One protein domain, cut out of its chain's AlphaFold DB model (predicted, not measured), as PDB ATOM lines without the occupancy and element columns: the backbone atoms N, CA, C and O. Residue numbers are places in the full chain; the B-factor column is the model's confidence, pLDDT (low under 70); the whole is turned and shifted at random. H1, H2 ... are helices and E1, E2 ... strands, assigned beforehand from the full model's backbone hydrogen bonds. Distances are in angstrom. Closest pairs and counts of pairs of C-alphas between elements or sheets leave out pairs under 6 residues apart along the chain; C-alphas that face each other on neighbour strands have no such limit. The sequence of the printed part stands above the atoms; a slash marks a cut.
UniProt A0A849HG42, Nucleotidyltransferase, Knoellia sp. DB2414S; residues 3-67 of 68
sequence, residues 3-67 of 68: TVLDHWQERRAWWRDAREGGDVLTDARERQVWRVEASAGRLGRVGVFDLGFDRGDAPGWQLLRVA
ATOM      1  N   THR A   3     -93.406  -9.847  40.670       88.12
ATOM      2  CA  THR A   3     -92.751  -8.585  41.038       88.12
ATOM      3  C   THR A   3     -91.279  -8.859  41.304       88.12
ATOM      4  O   THR A   3     -90.947  -9.838  41.969       88.12
ATOM      5  N   VAL A   4     -90.389  -8.014  40.783       90.38
ATOM      6  CA  VAL A   4     -88.965  -8.053  41.142       90.38
ATOM      7  C   VAL A   4     -88.806  -7.281  42.447       90.38
ATOM      8  O   VAL A   4     -89.139  -6.100  42.498       90.38
ATOM      9  N   LEU A   5     -88.355  -7.962  43.496       92.19
ATOM     10  CA  LEU A   5     -88.119  -7.369  44.811       92.19
ATOM     11  C   LEU A   5     -86.717  -6.771  44.910       92.19
ATOM     12  O   LEU A   5     -86.551  -5.725  45.524       92.19
ATOM     13  N   ASP A   6     -85.726  -7.441  44.320       92.62
ATOM     14  CA  ASP A   6     -84.338  -6.986  44.330       92.62
ATOM     15  C   ASP A   6     -83.567  -7.523  43.117       92.62
ATOM     16  O   ASP A   6     -83.944  -8.541  42.524       92.62
ATOM     17  N   HIS A   7     -82.491  -6.833  42.743       92.06
ATOM     18  CA  HIS A   7     -81.602  -7.237  41.657       92.06
ATOM     19  C   HIS A   7     -80.158  -6.849  41.978       92.06
ATOM     20  O   HIS A   7     -79.859  -5.674  42.191       92.06
ATOM     21  N   TRP A   8     -79.259  -7.832  41.947       92.25
ATOM     22  CA  TRP A   8     -77.834  -7.627  42.194       92.25
ATOM     23  C   TRP A   8     -76.964  -8.480  41.272       92.25
ATOM     24  O   TRP A   8     -77.409  -9.467  40.687       92.25
ATOM     25  N   GLN A   9     -75.692  -8.101  41.160       88.00
ATOM     26  CA  GLN A   9     -74.675  -8.896  40.476       88.00
ATOM     27  C   GLN A   9     -73.853  -9.685  41.500       88.00
ATOM     28  O   GLN A   9     -73.404  -9.144  42.510       88.00
ATOM     29  N   GLU A  10     -73.641 -10.969  41.235       85.31
ATOM     30  CA  GLU A  10     -72.822 -11.872  42.034       85.31
ATOM     31  C   GLU A  10     -71.721 -12.493  41.173       85.31
ATOM     32  O   GLU A  10     -71.954 -12.979  40.069       85.31
ATOM     33  N   ARG A  11     -70.509 -12.584  41.723       75.56
ATOM     34  CA  ARG A  11     -69.434 -13.356  41.097       75.56
ATOM     35  C   ARG A  11     -69.654 -14.845  41.357       75.56
ATOM     36  O   ARG A  11     -69.649 -15.279  42.509       75.56
ATOM     37  N   ARG A  12     -69.777 -15.652  40.297       70.12
ATOM     38  CA  ARG A  12     -69.800 -17.122  40.380       70.12
ATOM     39  C   ARG A  12     -68.598 -17.638  41.173       70.12
ATOM     40  O   ARG A  12     -67.514 -17.047  41.191       70.12
ATOM     41  N   ALA A  13     -68.794 -18.741  41.883       67.94
ATOM     42  CA  ALA A  13     -67.699 -19.383  42.587       67.94
ATOM     43  C   ALA A  13     -66.820 -20.124  41.569       67.94
ATOM     44  O   ALA A  13     -67.306 -20.993  40.850       67.94
ATOM     45  N   TRP A  14     -65.532 -19.787  41.554       64.81
ATOM     46  CA  TRP A  14     -64.534 -20.227  40.569       64.81
ATOM     47  C   TRP A  14     -64.439 -21.753  40.377       64.81
ATOM     48  O   TRP A  14     -64.013 -22.229  39.329       64.81
ATOM     49  N   TRP A  15     -64.841 -22.540  41.382       67.88
ATOM     50  CA  TRP A  15     -64.822 -24.002  41.323       67.88
ATOM     51  C   TRP A  15     -65.867 -24.583  40.363       67.88
ATOM     52  O   TRP A  15     -65.717 -25.728  39.939       67.88
ATOM     53  N   ARG A  16     -66.918 -23.827  40.011       64.50
ATOM     54  CA  ARG A  16     -67.877 -24.246  38.979       64.50
ATOM     55  C   ARG A  16     -67.298 -24.065  37.579       64.50
ATOM     56  O   ARG A  16     -67.367 -24.995  36.788       64.50
ATOM     57  N   ASP A  17     -66.647 -22.938  37.319       64.44
ATOM     58  CA  ASP A  17     -66.080 -22.620  36.000       64.44
ATOM     59  C   ASP A  17     -64.958 -23.602  35.616       64.44
ATOM     60  O   ASP A  17     -64.912 -24.099  34.492       64.44
ATOM     61  N   ALA A  18     -64.141 -24.004  36.597       63.97
ATOM     62  CA  ALA A  18     -63.117 -25.036  36.422       63.97
ATOM     63  C   ALA A  18     -63.679 -26.419  36.029       63.97
ATOM     64  O   ALA A  18     -62.963 -27.216  35.427       63.97
ATOM     65  N   ARG A  19     -64.939 -26.733  36.372       64.69
ATOM     66  CA  ARG A  19     -65.593 -28.007  36.011       64.69
ATOM     67  C   ARG A  19     -66.267 -27.961  34.646       64.69
ATOM     68  O   ARG A  19     -66.371 -29.001  34.007       64.69
ATOM     69  N   GLU A  20     -66.737 -26.788  34.231       65.75
ATOM     70  CA  GLU A  20     -67.446 -26.598  32.958       65.75
ATOM     71  C   GLU A  20     -66.495 -26.226  31.806       65.75
ATOM     72  O   GLU A  20     -66.939 -26.044  30.678       65.75
ATOM     73  N   GLY A  21     -65.180 -26.158  32.068       59.12
ATOM     74  CA  GLY A  21     -64.158 -25.879  31.052       59.12
ATOM     75  C   GLY A  21     -64.217 -24.452  30.498       59.12
ATOM     76  O   GLY A  21     -63.676 -24.194  29.427       59.12
ATOM     77  N   GLY A  22     -64.895 -23.547  31.209       59.25
ATOM     78  CA  GLY A  22     -65.115 -22.168  30.786       59.25
ATOM     79  C   GLY A  22     -63.879 -21.290  30.974       59.25
ATOM     80  O   GLY A  22     -63.087 -21.492  31.897       59.25
ATOM     81  N   ASP A  23     -63.736 -20.293  30.100       56.19
ATOM     82  CA  ASP A  23     -62.678 -19.286  30.170       56.19
ATOM     83  C   ASP A  23     -62.704 -18.558  31.526       56.19
ATOM     84  O   ASP A  23     -63.663 -17.874  31.883       56.19
ATOM     85  N   VAL A  24     -61.636 -18.727  32.311       56.00
ATOM     86  CA  VAL A  24     -61.506 -18.223  33.694       56.00
ATOM     87  C   VAL A  24     -61.314 -16.694  33.736       56.00
ATOM     88  O   VAL A  24     -61.279 -16.095  34.815       56.00
ATOM     89  N   LEU A  25     -61.175 -16.043  32.578       54.34
ATOM     90  CA  LEU A  25     -60.609 -14.703  32.452       54.34
ATOM     91  C   LEU A  25     -61.616 -13.586  32.152       54.34
ATOM     92  O   LEU A  25     -61.214 -12.424  32.178       54.34
ATOM     93  N   THR A  26     -62.905 -13.873  31.954       54.09
ATOM     94  CA  THR A  26     -63.839 -12.857  31.431       54.09
ATOM     95  C   THR A  26     -65.113 -12.691  32.279       54.09
ATOM     96  O   THR A  26     -65.492 -13.570  33.053       54.09
ATOM     97  N   ASP A  27     -65.768 -11.535  32.117       54.38
ATOM     98  CA  ASP A  27     -67.115 -11.087  32.548       54.38
ATOM     99  C   ASP A  27     -68.197 -12.186  32.675       54.38
ATOM    100  O   ASP A  27     -69.140 -12.054  33.445       54.38
ATOM    101  N   ALA A  28     -68.010 -13.335  32.017       57.03
ATOM    102  CA  ALA A  28     -68.770 -14.573  32.196       57.03
ATOM    103  C   ALA A  28     -68.882 -15.064  33.656       57.03
ATOM    104  O   ALA A  28     -69.772 -15.858  33.968       57.03
ATOM    105  N   ARG A  29     -68.017 -14.597  34.571       64.25
ATOM    106  CA  ARG A  29     -68.146 -14.873  36.010       64.25
ATOM    107  C   ARG A  29     -69.231 -14.028  36.693       64.25
ATOM    108  O   ARG A  29     -69.629 -14.355  37.814       64.25
ATOM    109  N   GLU A  30     -69.689 -12.945  36.077       75.44
ATOM    110  CA  GLU A  30     -70.755 -12.105  36.612       75.44
ATOM    111  C   GLU A  30     -72.116 -12.754  36.332       75.44
ATOM    112  O   GLU A  30     -72.633 -12.773  35.216       75.44
ATOM    113  N   ARG A  31     -72.700 -13.326  37.384       83.81
ATOM    114  CA  ARG A  31     -74.083 -13.786  37.386       83.81
ATOM    115  C   ARG A  31     -74.955 -12.646  37.875       83.81
ATOM    116  O   ARG A  31     -74.780 -12.160  38.990       83.81
ATOM    117  N   GLN A  32     -75.968 -12.300  37.103       90.00
ATOM    118  CA  GLN A  32     -77.035 -11.455  37.624       90.00
ATOM    119  C   GLN A  32     -78.015 -12.308  38.413       90.00
ATOM    120  O   GLN A  32     -78.338 -13.428  38.009       90.00
ATOM    121  N   VAL A  33     -78.489 -11.775  39.531       91.88
ATOM    122  CA  VAL A  33     -79.477 -12.417  40.385       91.88
ATOM    123  C   VAL A  33     -80.663 -11.484  40.569       91.88
ATOM    124  O   VAL A  33     -80.502 -10.303  40.865       91.88
ATOM    125  N   TRP A  34     -81.865 -12.029  40.403       93.56
ATOM    126  CA  TRP A  34     -83.125 -11.342  40.644       93.56
ATOM    127  C   TRP A  34     -83.879 -12.086  41.721       93.56
ATOM    128  O   TRP A  34     -84.219 -13.261  41.553       93.56
ATOM    129  N   ARG A  35     -84.204 -11.378  42.793       94.00
ATOM    130  CA  ARG A  35     -85.182 -11.849  43.756       94.00
ATOM    131  C   ARG A  35     -86.560 -11.467  43.265       94.00
ATOM    132  O   ARG A  35     -86.869 -10.285  43.112       94.00
ATOM    133  N   VAL A  36     -87.391 -12.464  43.023       93.00
ATOM    134  CA  VAL A  36     -88.742 -12.278  42.510       93.00
ATOM    135  C   VAL A  36     -89.759 -12.874  43.459       93.00
ATOM    136  O   VAL A  36     -89.596 -13.976  43.973       93.00
ATOM    137  N   GLU A  37     -90.841 -12.142  43.651       91.88
ATOM    138  CA  GLU A  37     -92.064 -12.671  44.219       91.88
ATOM    139  C   GLU A  37     -92.893 -13.273  43.075       91.88
ATOM    140  O   GLU A  37     -93.226 -12.580  42.107       91.88
ATOM    141  N   ALA A  38     -93.207 -14.567  43.151       87.50
ATOM    142  CA  ALA A  38     -93.978 -15.268  42.131       87.50
ATOM    143  C   ALA A  38     -94.946 -16.291  42.744       87.50
ATOM    144  O   ALA A  38     -94.741 -16.794  43.842       87.50
ATOM    145  N   SER A  39     -96.009 -16.635  42.015       82.25
ATOM    146  CA  SER A  39     -96.950 -17.696  42.392       82.25
ATOM    147  C   SER A  39     -97.040 -18.757  41.297       82.25
ATOM    148  O   SER A  39     -97.010 -18.433  40.105       82.25
ATOM    149  N   ALA A  40     -97.200 -20.026  41.688       74.06
ATOM    150  CA  ALA A  40     -97.438 -21.143  40.769       74.06
ATOM    151  C   ALA A  40     -98.883 -21.116  40.222       74.06
ATOM    152  O   ALA A  40     -99.713 -21.970  40.520       74.06
ATOM    153  N   GLY A  41     -99.205 -20.082  39.442       73.62
ATOM    154  CA  GLY A  41    -100.533 -19.859  38.875       73.62
ATOM    155  C   GLY A  41    -101.451 -19.007  39.754       73.62
ATOM    156  O   GLY A  41    -101.016 -18.341  40.696       73.62
ATOM    157  N   ARG A  42    -102.742 -18.987  39.395       64.12
ATOM    158  CA  ARG A  42    -103.762 -18.086  39.970       64.12
ATOM    159  C   ARG A  42    -104.184 -18.449  41.403       64.12
ATOM    160  O   ARG A  42    -104.707 -17.587  42.094       64.12
ATOM    161  N   LEU A  43    -103.966 -19.700  41.818       65.00
ATOM    162  CA  LEU A  43    -104.352 -20.251  43.129       65.00
ATOM    163  C   LEU A  43    -103.146 -20.701  43.974       65.00
ATOM    164  O   LEU A  43    -103.322 -21.183  45.088       65.00
ATOM    165  N   GLY A  44    -101.925 -20.584  43.445       67.69
ATOM    166  CA  GLY A  44    -100.715 -20.944  44.179       67.69
ATOM    167  C   GLY A  44    -100.377 -19.896  45.238       67.69
ATOM    168  O   GLY A  44    -100.574 -18.700  45.008       67.69
ATOM    169  N   ARG A  45     -99.826 -20.338  46.375       75.56
ATOM    170  CA  ARG A  45     -99.212 -19.434  47.355       75.56
ATOM    171  C   ARG A  45     -98.114 -18.619  46.660       75.56
ATOM    172  O   ARG A  45     -97.387 -19.132  45.807       75.56
ATOM    173  N   VAL A  46     -98.051 -17.336  46.996       85.19
ATOM    174  CA  VAL A  46     -96.978 -16.441  46.570       85.19
ATOM    175  C   VAL A  46     -95.721 -16.790  47.367       85.19
ATOM    176  O   VAL A  46     -95.787 -16.826  48.591       85.19
ATOM    177  N   GLY A  47     -94.617 -17.067  46.675       88.81
ATOM    178  CA  GLY A  47     -93.312 -17.358  47.262       88.81
ATOM    179  C   GLY A  47     -92.218 -16.471  46.671       88.81
ATOM    180  O   GLY A  47     -92.397 -15.855  45.614       88.81
ATOM    181  N   VAL A  48     -91.079 -16.410  47.357       92.31
ATOM    182  CA  VAL A  48     -89.913 -15.628  46.931       92.31
ATOM    183  C   VAL A  48     -88.843 -16.556  46.366       92.31
ATOM    184  O   VAL A  48     -88.479 -17.559  46.979       92.31
ATOM    185  N   PHE A  49     -88.324 -16.210  45.192       90.75
ATOM    186  CA  PHE A  49     -87.356 -17.007  44.448       90.75
ATOM    187  C   PHE A  49     -86.180 -16.145  44.014       90.75
ATOM    188  O   PHE A  49     -86.375 -15.036  43.521       90.75
ATOM    189  N   ASP A  50     -84.971 -16.680  44.132       92.38
ATOM    190  CA  ASP A  50     -83.775 -16.065  43.567       92.38
ATOM    191  C   ASP A  50     -83.468 -16.750  42.227       92.38
ATOM    192  O   ASP A  50     -83.152 -17.944  42.175       92.38
ATOM    193  N   LEU A  51     -83.589 -16.003  41.132       91.69
ATOM    194  CA  LEU A  51     -83.271 -16.441  39.775       91.69
ATOM    195  C   LEU A  51     -81.905 -15.897  39.373       91.69
ATOM    196  O   LEU A  51     -81.652 -14.708  39.519       91.69
ATOM    197  N   GLY A  52     -81.042 -16.753  38.845       91.38
ATOM    198  CA  GLY A  52     -79.752 -16.391  38.278       91.38
ATOM    199  C   GLY A  52     -79.808 -16.384  36.758       91.38
ATOM    200  O   GLY A  52     -80.406 -17.281  36.168       91.38
ATOM    201  N   PHE A  53     -79.157 -15.415  36.127       87.50
ATOM    202  CA  PHE A  53     -78.896 -15.419  34.691       87.50
ATOM    203  C   PHE A  53     -77.396 -15.345  34.468       87.50
ATOM    204  O   PHE A  53     -76.743 -14.378  34.877       87.50
ATOM    205  N   ASP A  54     -76.870 -16.370  33.813       81.69
ATOM    206  CA  ASP A  54     -75.482 -16.411  33.383       81.69
ATOM    207  C   ASP A  54     -75.411 -15.846  31.954       81.69
ATOM    208  O   ASP A  54     -76.182 -16.255  31.088       81.69
ATOM    209  N   ARG A  55     -74.515 -14.877  31.714       73.88
ATOM    210  CA  ARG A  55     -74.270 -14.263  30.388       73.88
ATOM    211  C   ARG A  55     -73.139 -14.930  29.596       73.88
ATOM    212  O   ARG A  55     -72.744 -14.403  28.562       73.88
ATOM    213  N   GLY A  56     -72.596 -16.038  30.103       72.88
ATOM    214  CA  GLY A  56     -71.502 -16.765  29.461       72.88
ATOM    215  C   GLY A  56     -71.885 -17.359  28.101       72.88
ATOM    216  O   GLY A  56     -72.923 -17.039  27.527       72.88
ATOM    217  N   ASP A  57     -71.049 -18.270  27.609       67.75
ATOM    218  CA  ASP A  57     -71.154 -18.843  26.257       67.75
ATOM    219  C   ASP A  57     -72.541 -19.447  25.948       67.75
ATOM    220  O   ASP A  57     -73.060 -19.326  24.840       67.75
ATOM    221  N   ALA A  58     -73.196 -20.006  26.971       72.06
ATOM    222  CA  ALA A  58     -74.586 -20.442  26.922       72.06
ATOM    223  C   ALA A  58     -75.448 -19.607  27.890       72.06
ATOM    224  O   ALA A  58     -75.531 -19.943  29.078       72.06
ATOM    225  N   PRO A  59     -76.104 -18.527  27.422       79.12
ATOM    226  CA  PRO A  59     -76.924 -17.700  28.289       79.12
ATOM    227  C   PRO A  59     -78.164 -18.459  28.760       79.12
ATOM    228  O   PRO A  59     -78.895 -19.049  27.960       79.12
ATOM    229  N   GLY A  60     -78.424 -18.431  30.065       85.00
ATOM    230  CA  GLY A  60     -79.470 -19.259  30.653       85.00
ATOM    231  C   GLY A  60     -79.982 -18.751  31.989       85.00
ATOM    232  O   GLY A  60     -79.234 -18.223  32.808       85.00
ATOM    233  N   TRP A  61     -81.283 -18.944  32.204       89.44
ATOM    234  CA  TRP A  61     -81.930 -18.727  33.492       89.44
ATOM    235  C   TRP A  61     -81.843 -19.987  34.345       89.44
ATOM    236  O   TRP A  61     -82.167 -21.083  33.887       89.44
ATOM    237  N   GLN A  62     -81.462 -19.823  35.605       87.88
ATOM    238  CA  GLN A  62     -81.401 -20.891  36.594       87.88
ATOM    239  C   GLN A  62     -82.100 -20.456  37.880       87.88
ATOM    240  O   GLN A  62     -81.966 -19.316  38.319       87.88
ATOM    241  N   LEU A  63     -82.828 -21.367  38.522       89.94
ATOM    242  CA  LEU A  63     -83.331 -21.141  39.875       89.94
ATOM    243  C   LEU A  63     -82.190 -21.392  40.869       89.94
ATOM    244  O   LEU A  63     -81.677 -22.506  40.941       89.94
ATOM    245  N   LEU A  64     -81.791 -20.368  41.624       88.62
ATOM    246  CA  LEU A  64     -80.702 -20.470  42.602       88.62
ATOM    247  C   LEU A  64     -81.209 -20.908  43.973       88.62
ATOM    248  O   LEU A  64     -80.564 -21.713  44.646       88.62
ATOM    249  N   ARG A  65     -82.338 -20.341  44.409       87.12
ATOM    250  CA  ARG A  65     -82.885 -20.545  45.752       87.12
ATOM    251  C   ARG A  65     -84.389 -20.277  45.792       87.12
ATOM    252  O   ARG A  65     -84.891 -19.392  45.103       87.12
ATOM    253  N   VAL A  66     -85.072 -21.010  46.668       88.88
ATOM    254  CA  VAL A  66     -86.392 -20.659  47.209       88.88
ATOM    255  C   VAL A  66     -86.161 -20.023  48.581       88.88
ATOM    256  O   VAL A  66     -85.418 -20.587  49.383       88.88
ATOM    257  N   ALA A  67     -86.698 -18.827  48.809       81.38
ATOM    258  CA  ALA A  67     -86.514 -18.063  50.047       81.38
ATOM    259  C   ALA A  67     -87.741 -18.106  50.986       81.38
ATOM    260  O   ALA A  67     -87.698 -17.450  52.025       81.38
TER     261      ALA A  67
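This is residues 3 to 67 of the 68 residues of the protein "Nucleotidyltransferase" of Knoellia sp. DB2414S (UniProt A0A849HG42). What does the model look like at first sight? It is one long, strongly twisted sheet of four strands, E1 to E4, with neither face covered by a named helix. At one end the turn at residues 40 to 45, between E2 and E3, sticks out, and the short helix H1 lies beyond the other end, off the sheet. What is it made of, and how large is it? The printed part has 65 residues, with named elements in the order E1 H1 E2 E3 E4; the sheet order is E1 - E2 - E3 - E4, all antiparallel, and the class is mostly strand. The whole is loose, a rod spanning 44 by 19 by 17 A, with a radius of gyration of the C-alphas of 13.9 A.

Which strand does the first one pair with? E1, residues 3 to 11, is an edge strand, antiparallel to E2, residues 30 to 39, at 158 degrees. N 5 and O 35 are within hydrogen-bond range at 2.8 A, and C-alphas 4 and 36 face each other at 4.4 A. Where does the helix stand? H1, residues 14 to 20, is not on the sheet; 2 of its 3 O i to N i+4 pairs are within hydrogen-bond range. How does the sheet go on? E2 forms a hairpin with E3, residues 46 to 54, antiparallel at 158 degrees, with N 34 and O 51 at 2.8 A. E3 forms a hairpin with E4, residues 60 to 66, antiparallel at 142 degrees, with N 52 and O 62 at 2.8 A; E2, E3 and E4 are a meander, each strand the antiparallel neighbour of the one before. Which parts stay apart? E1 and E4, the two edge strands, are apart, and H1 is apart from E3 and E4.

Where does the first strand run? E1 begins at C-alpha 3, (-92.751, -8.585, 41.038), and is 23.8 A long; H1, residues 14 to 20, follows and is 10.3 A long. Where are the other strands? E2, residues 30 to 39, begins at C-alpha 30, (-70.755, -12.105, 36.612), and measures 27.4 A. E3, residues 46 to 54, measures 25.2 A, and E4, residues 60 to 66, measures 18.0 A and ends at C-alpha 66, (-86.392, -20.659, 47.209).

How far does it reach? The two C-alphas farthest apart, those of Leu 25 and Leu 43, are 45.4 A apart. Are there cuts or long links? The printed part has no cut; no link is long, and those from E1 to H1 and from E3 to E4 are tight. Where is confidence low? The mean pLDDT of the printed part is 78.1, and residues 13 to 29, residues 42 to 44 and residue 57 are under 70.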